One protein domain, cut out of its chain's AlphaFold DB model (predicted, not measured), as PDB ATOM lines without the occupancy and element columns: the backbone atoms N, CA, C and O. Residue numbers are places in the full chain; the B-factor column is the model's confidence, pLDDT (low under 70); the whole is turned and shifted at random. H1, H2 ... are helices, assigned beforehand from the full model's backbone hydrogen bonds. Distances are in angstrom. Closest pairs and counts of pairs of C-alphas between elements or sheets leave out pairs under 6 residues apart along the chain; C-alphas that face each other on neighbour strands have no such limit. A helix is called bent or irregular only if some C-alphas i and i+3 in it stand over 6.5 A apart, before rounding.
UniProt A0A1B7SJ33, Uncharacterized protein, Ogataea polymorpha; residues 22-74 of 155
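AT A GLANCE: This is residues 22 to 74 of the 155 residues of an uncharacterized protein of Ogataea polymorpha (UniProt A0A1B7SJ33). One long helix, H1, makes nearly the whole length, and past its last residue, Gln 59, the backbone folds back, with the small helix H2 packed at a steep angle on residues 54 to 58 of H1. Residues 22 to 45, part of H1, stick out free. The printed part has 53 residues with two named helices, H1 then H2, and no named strand; the class is all helix. It is extended, a rod of 58 by 18 by 9 A, with a radius of gyration of the C-alphas of 18.3 A.

IN THESE COORDINATES: Find C-alpha 22 at (-14.313, 10.714, -19.308); from there H1, residues 22 to 59, runs 54.8 A to C-alpha 59 at (-36.655, 31.814, 26.069). H2, residues 64 to 70, ends at C-alpha 70 at (-29.305, 40.685, 18.282), 10.5 A from C-alpha 64. H2 is only just irregular: C-alphas 65 and 68 are 6.9 A apart.

HOW THE PARTS SIT: Look at Val 54 and Ile 67, whose C-alphas, 6.8 A apart, are the closest of H1 and H2. The helices only just touch, with 3 pairs of C-alphas within 8 A, and H1 does so with residues 54 to 58 alone. They run opposite ways at a steep tilt of 52 degrees. In H1 every O i to N i+4 pair is within hydrogen-bond range; in H2 0 of 3 are, beside 3 of 4 O i to N i+3 pairs.

THE WHOLE: The C-alphas farthest apart, those of Glu 22 and Asn 61, are 58.4 A apart. The printed part has no cut, and the link from H1 to H2 is tight. Mean pLDDT of the printed part is 88.4; look for low confidence, under 70, at residues 73 to 74.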
ATOM      1  N   GLU A  22     -13.057  10.927 -20.041       86.75
ATOM      2  CA  GLU A  22     -14.313  10.714 -19.308       86.75
ATOM      3  C   GLU A  22     -14.128  10.764 -17.783       86.75
ATOM      4  O   GLU A  22     -14.929  11.376 -17.074       86.75
ATOM      5  N   SER A  23     -13.048  10.172 -17.263       87.31
ATOM      6  CA  SER A  23     -12.712  10.207 -15.838       87.31
ATOM      7  C   SER A  23     -12.438  11.635 -15.371       87.31
ATOM      8  O   SER A  23     -12.882  12.021 -14.287       87.31
ATOM      9  N   LEU A  24     -11.789  12.454 -16.207       86.12
ATOM     10  CA  LEU A  24     -11.582  13.871 -15.912       86.12
ATOM     11  C   LEU A  24     -12.914  14.630 -15.851       86.12
ATOM     12  O   LEU A  24     -13.144  15.379 -14.899       86.12
ATOM     13  N   VAL A  25     -13.805  14.418 -16.821       89.44
ATOM     14  CA  VAL A  25     -15.132  15.053 -16.838       89.44
ATOM     15  C   VAL A  25     -15.935  14.669 -15.593       89.44
ATOM     16  O   VAL A  25     -16.470  15.547 -14.912       89.44
ATOM     17  N   LEU A  26     -15.964  13.383 -15.234       92.44
ATOM     18  CA  LEU A  26     -16.645  12.897 -14.031       92.44
ATOM     19  C   LEU A  26     -16.032  13.467 -12.745       92.44
ATOM     20  O   LEU A  26     -16.761  13.839 -11.818       92.44
ATOM     21  N   ALA A  27     -14.705  13.592 -12.680       89.88
ATOM     22  CA  ALA A  27     -14.020  14.203 -11.546       89.88
ATOM     23  C   ALA A  27     -14.378  15.692 -11.407       89.88
ATOM     24  O   ALA A  27     -14.668  16.153 -10.298       89.88
ATOM     25  N   LEU A  28     -14.422  16.435 -12.519       91.75
ATOM     26  CA  LEU A  28     -14.833  17.842 -12.537       91.75
ATOM     27  C   LEU A  28     -16.295  18.007 -12.117       91.75
ATOM     28  O   LEU A  28     -16.590  18.828 -11.248       91.75
ATOM     29  N   GLN A  29     -17.203  17.190 -12.652       94.88
ATOM     30  CA  GLN A  29     -18.609  17.182 -12.236       94.88
ATOM     31  C   GLN A  29     -18.745  16.900 -10.741       94.88
ATOM     32  O   GLN A  29     -19.450  17.620 -10.031       94.88
ATOM     33  N   THR A  30     -18.021  15.903 -10.239       93.75
ATOM     34  CA  THR A  30     -18.012  15.571  -8.813       93.75
ATOM     35  C   THR A  30     -17.508  16.745  -7.976       93.75
ATOM     36  O   THR A  30     -18.110  17.070  -6.952       93.75
ATOM     37  N   ARG A  31     -16.446  17.437  -8.406       94.38
ATOM     38  CA  ARG A  31     -15.938  18.636  -7.720       94.38
ATOM     39  C   ARG A  31     -16.939  19.784  -7.712       94.38
ATOM     40  O   ARG A  31     -17.122  20.404  -6.666       94.38
ATOM     41  N   ILE A  32     -17.629  20.022  -8.824       95.44
ATOM     42  CA  ILE A  32     -18.704  21.018  -8.905       95.44
ATOM     43  C   ILE A  32     -19.822  20.671  -7.916       95.44
ATOM     44  O   ILE A  32     -20.265  21.534  -7.158       95.44
ATOM     45  N   GLN A  33     -20.253  19.408  -7.874       93.88
ATOM     46  CA  GLN A  33     -21.301  18.967  -6.952       93.88
ATOM     47  C   GLN A  33     -20.868  19.059  -5.483       93.88
ATOM     48  O   GLN A  33     -21.658  19.473  -4.631       93.88
ATOM     49  N   GLN A  34     -19.606  18.746  -5.176       93.19
ATOM     50  CA  GLN A  34     -19.041  18.912  -3.834       93.19
ATOM     51  C   GLN A  34     -19.049  20.378  -3.392       93.19
ATOM     52  O   GLN A  34     -19.450  20.665  -2.264       93.19
ATOM     53  N   GLU A  35     -18.650  21.306  -4.265       91.62
ATOM     54  CA  GLU A  35     -18.646  22.732  -3.929       91.62
ATOM     55  C   GLU A  35     -20.070  23.275  -3.764       91.62
ATOM     56  O   GLU A  35     -20.346  23.972  -2.789       91.62
ATOM     57  N   ARG A  36     -21.012  22.880  -4.633       93.50
ATOM     58  CA  ARG A  36     -22.440  23.223  -4.475       93.50
ATOM     59  C   ARG A  36     -22.992  22.740  -3.137       93.50
ATOM     60  O   ARG A  36     -23.581  23.516  -2.391       93.50
ATOM     61  N   THR A  37     -22.735  21.478  -2.798       94.94
ATOM     62  CA  THR A  37     -23.168  20.890  -1.521       94.94
ATOM     63  C   THR A  37     -22.572  21.642  -0.331       94.94
ATOM     64  O   THR A  37     -23.258  21.899   0.656       94.94
ATOM     65  N   LYS A  38     -21.297  22.031  -0.423       93.06
ATOM     66  CA  LYS A  38     -20.611  22.804   0.614       93.06
ATOM     67  C   LYS A  38     -21.226  24.196   0.792       93.06
ATOM     68  O   LYS A  38     -21.411  24.626   1.927       93.06
ATOM     69  N   GLN A  39     -21.570  24.884  -0.295       93.12
ATOM     70  CA  GLN A  39     -22.238  26.186  -0.225       93.12
ATOM     71  C   GLN A  39     -23.618  26.081   0.432       93.12
ATOM     72  O   GLN A  39     -23.920  26.859   1.337       93.12
ATOM     73  N   GLU A  40     -24.430  25.098   0.034       91.75
ATOM     74  CA  GLU A  40     -25.746  24.870   0.644       91.75
ATOM     75  C   GLU A  40     -25.643  24.509   2.129       91.75
ATOM     76  O   GLU A  40     -26.383  25.046   2.954       91.75
ATOM     77  N   TYR A  41     -24.663  23.679   2.497       93.56
ATOM     78  CA  TYR A  41     -24.382  23.372   3.897       93.56
ATOM     79  C   TYR A  41     -24.138  24.643   4.719       93.56
ATOM     80  O   TYR A  41     -24.751  24.804   5.773       93.56
ATOM     81  N   TYR A  42     -23.306  25.573   4.237       90.62
ATOM     82  CA  TYR A  42     -23.027  26.809   4.976       90.62
ATOM     83  C   TYR A  42     -24.243  27.726   5.095       90.62
ATOM     84  O   TYR A  42     -24.449  28.324   6.154       90.62
ATOM     85  N   LYS A  43     -25.087  27.803   4.058       90.81
ATOM     86  CA  LYS A  43     -26.347  28.560   4.126       90.81
ATOM     87  C   LYS A  43     -27.253  28.014   5.231       90.81
ATOM     88  O   LYS A  43     -27.746  28.780   6.064       90.81
ATOM     89  N   VAL A  44     -27.437  26.694   5.264       93.12
ATOM     90  CA  VAL A  44     -28.271  26.015   6.266       93.12
ATOM     91  C   VAL A  44     -27.664  26.127   7.661       93.12
ATOM     92  O   VAL A  44     -28.378  26.432   8.612       93.12
ATOM     93  N   GLU A  45     -26.351  25.948   7.800       89.81
ATOM     94  CA  GLU A  45     -25.652  26.084   9.079       89.81
ATOM     95  C   GLU A  45     -25.844  27.488   9.667       89.81
ATOM     96  O   GLU A  45     -26.124  27.640  10.858       89.81
ATOM     97  N   GLN A  46     -25.749  28.524   8.832       86.19
ATOM     98  CA  GLN A  46     -25.962  29.900   9.265       86.19
ATOM     99  C   GLN A  46     -27.421  30.153   9.664       86.19
ATOM    100  O   GLN A  46     -27.672  30.794  10.683       86.19
ATOM    101  N   LEU A  47     -28.397  29.651   8.895       89.19
ATOM    102  CA  LEU A  47     -29.822  29.699   9.261       89.19
ATOM    103  C   LEU A  47     -30.095  29.000  10.590       89.19
ATOM    104  O   LEU A  47     -30.785  29.568  11.434       89.19
ATOM    105  N   ASN A  48     -29.504  27.828  10.808       92.62
ATOM    106  CA  ASN A  48     -29.694  27.090  12.046       92.62
ATOM    107  C   ASN A  48     -29.111  27.843  13.253       92.62
ATOM    108  O   ASN A  48     -29.778  27.953  14.274       92.62
ATOM    109  N   LYS A  49     -27.928  28.460  13.113       89.75
ATOM    110  CA  LYS A  49     -27.347  29.326  14.157       89.75
ATOM    111  C   LYS A  49     -28.244  30.519  14.485       89.75
ATOM    112  O   LYS A  49     -28.463  30.811  15.655       89.75
ATOM    113  N   THR A  50     -28.779  31.200  13.468       90.00
ATOM    114  CA  THR A  50     -29.716  32.315  13.681       90.00
ATOM    115  C   THR A  50     -30.980  31.841  14.390       90.00
ATOM    116  O   THR A  50     -31.434  32.485  15.329       90.00
ATOM    117  N   LEU A  51     -31.524  30.694  13.987       91.38
ATOM    118  CA  LEU A  51     -32.709  30.108  14.601       91.38
ATOM    119  C   LEU A  51     -32.464  29.718  16.065       91.38
ATOM    120  O   LEU A  51     -33.328  29.960  16.904       91.38
ATOM    121  N   GLU A  52     -31.303  29.153  16.397       91.38
ATOM    122  CA  GLU A  52     -30.907  28.869  17.784       91.38
ATOM    123  C   GLU A  52     -30.815  30.153  18.622       91.38
ATOM    124  O   GLU A  52     -31.334  30.189  19.737       91.38
ATOM    125  N   LEU A  53     -30.245  31.224  18.063       89.50
ATOM    126  CA  LEU A  53     -30.178  32.549  18.691       89.50
ATOM    127  C   LEU A  53     -31.571  33.129  18.963       89.50
ATOM    128  O   LEU A  53     -31.840  33.592  20.067       89.50
ATOM    129  N   VAL A  54     -32.471  33.057  17.981       88.81
ATOM    130  CA  VAL A  54     -33.857  33.534  18.114       88.81
ATOM    131  C   VAL A  54     -34.621  32.714  19.152       88.81
ATOM    132  O   VAL A  54     -35.324  33.282  19.984       88.81
ATOM    133  N   LYS A  55     -34.462  31.386  19.156       90.19
ATOM    134  CA  LYS A  55     -35.064  30.522  20.183       90.19
ATOM    135  C   LYS A  55     -34.566  30.881  21.579       90.19
ATOM    136  O   LYS A  55     -35.370  30.929  22.504       90.19
ATOM    137  N   LEU A  56     -33.269  31.141  21.723       91.00
ATOM    138  CA  LEU A  56     -32.686  31.558  22.993       91.00
ATOM    139  C   LEU A  56     -33.238  32.921  23.425       91.00
ATOM    140  O   LEU A  56     -33.686  33.039  24.558       91.00
ATOM    141  N   ALA A  57     -33.296  33.904  22.521       89.31
ATOM    142  CA  ALA A  57     -33.879  35.223  22.780       89.31
ATOM    143  C   ALA A  57     -35.347  35.133  23.235       89.31
ATOM    144  O   ALA A  57     -35.743  35.786  24.200       89.31
ATOM    145  N   ALA A  58     -36.135  34.267  22.594       87.00
ATOM    146  CA  ALA A  58     -37.514  34.004  22.995       87.00
ATOM    147  C   ALA A  58     -37.602  33.368  24.395       87.00
ATOM    148  O   ALA A  58     -38.450  33.760  25.190       87.00
ATOM    149  N   GLN A  59     -36.706  32.430  24.733       91.12
ATOM    150  CA  GLN A  59     -36.655  31.814  26.069       91.12
ATOM    151  C   GLN A  59     -36.331  32.821  27.177       91.12
ATOM    152  O   GLN A  59     -36.858  32.702  28.280       91.12
ATOM    153  N   ILE A  60     -35.491  33.819  26.890       93.44
ATOM    154  CA  ILE A  60     -35.142  34.879  27.847       93.44
ATOM    155  C   ILE A  60     -36.116  36.073  27.810       93.44
ATOM    156  O   ILE A  60     -35.817  37.111  28.393       93.44
ATOM    157  N   ASN A  61     -37.284  35.931  27.163       89.06
ATOM    158  CA  ASN A  61     -38.317  36.968  27.027       89.06
ATOM    159  C   ASN A  61     -37.801  38.295  26.439       89.06
ATOM    160  O   ASN A  61     -38.241  39.373  26.840       89.06
ATOM    161  N   VAL A  62     -36.878  38.237  25.473       87.94
ATOM    162  CA  VAL A  62     -36.528  39.436  24.700       87.94
ATOM    163  C   VAL A  62     -37.755  39.861  23.882       87.94
ATOM    164  O   VAL A  62     -38.305  39.031  23.151       87.94
ATOM    165  N   PRO A  63     -38.186  41.133  23.967       86.88
ATOM    166  CA  PRO A  63     -39.257  41.657  23.131       86.88
ATOM    167  C   PRO A  63     -38.974  41.406  21.640       86.88
ATOM    168  O   PRO A  63     -37.853  41.679  21.199       86.88
ATOM    169  N   PRO A  64     -39.956  40.939  20.846       80.69
ATOM    170  CA  PRO A  64     -39.767  40.624  19.427       80.69
ATOM    171  C   PRO A  64     -39.128  41.750  18.607       80.69
ATOM    172  O   PRO A  64     -38.301  41.479  17.742       80.69
ATOM    173  N   GLU A  65     -39.435  43.003  18.949       85.75
ATOM    174  CA  GLU A  65     -38.893  44.213  18.314       85.75
ATOM    175  C   GLU A  65     -37.366  44.349  18.445       85.75
ATOM    176  O   GLU A  65     -36.717  44.981  17.615       85.75
ATOM    177  N   LEU A  66     -36.769  43.746  19.477       85.38
ATOM    178  CA  LEU A  66     -35.330  43.817  19.744       85.38
ATOM    179  C   LEU A  66     -34.559  42.611  19.188       85.38
ATOM    180  O   LEU A  66     -33.332  42.654  19.107       85.38
ATOM    181  N   ILE A  67     -35.247  41.541  18.772       82.81
ATOM    182  CA  ILE A  67     -34.612  40.322  18.244       82.81
ATOM    183  C   ILE A  67     -33.773  40.600  16.983       82.81
ATOM    184  O   ILE A  67     -32.647  40.099  16.921       82.81
ATOM    185  N   PRO A  68     -34.234  41.404  16.000       84.62
ATOM    186  CA  PRO A  68     -33.436  41.716  14.814       84.62
ATOM    187  C   PRO A  68     -32.095  42.386  15.133       84.62
ATOM    188  O   PRO A  68     -31.124  42.138  14.430       84.62
ATOM    189  N   VAL A  69     -32.012  43.167  16.217       83.12
ATOM    190  CA  VAL A  69     -30.776  43.851  16.647       83.12
ATOM    191  C   VAL A  69     -29.734  42.861  17.183       83.12
ATOM    192  O   VAL A  69     -28.534  43.095  17.075       83.12
ATOM    193  N   LEU A  70     -30.181  41.736  17.751       75.44
ATOM    194  CA  LEU A  70     -29.305  40.685  18.282       75.44
ATOM    195  C   LEU A  70     -28.774  39.748  17.192       75.44
ATOM    196  O   LEU A  70     -27.767  39.064  17.395       75.44
ATOM    197  N   VAL A  71     -29.463  39.672  16.053       81.06
ATOM    198  CA  VAL A  71     -29.052  38.839  14.926       81.06
ATOM    199  C   VAL A  71     -28.025  39.620  14.106       81.06
ATOM    200  O   VAL A  71     -28.349  40.699  13.621       81.06
ATOM    201  N   PRO A  72     -26.805  39.090  13.896       74.19
ATOM    202  CA  PRO A  72     -25.839  39.721  13.009       74.19
ATOM    203  C   PRO A  72     -26.480  39.964  11.641       74.19
ATOM    204  O   PRO A  72     -26.914  39.015  10.978       74.19
ATOM    205  N   GLU A  73     -26.565  41.238  11.267       66.25
ATOM    206  CA  GLU A  73     -27.111  41.726  10.005       66.25
ATOM    207  C   GLU A  73     -26.530  40.898   8.850       66.25
ATOM    208  O   GLU A  73     -25.320  40.845   8.621       66.25
ATOM    209  N   ARG A  74     -27.409  40.197   8.125       63.78
ATOM    210  CA  ARG A  74     -27.059  39.476   6.895       63.78
ATOM    211  C   ARG A  74     -27.032  40.456   5.724       63.78
ATOM    212  O   ARG A  74     -27.602  40.180   4.671       63.78
TER     213      ARG A  74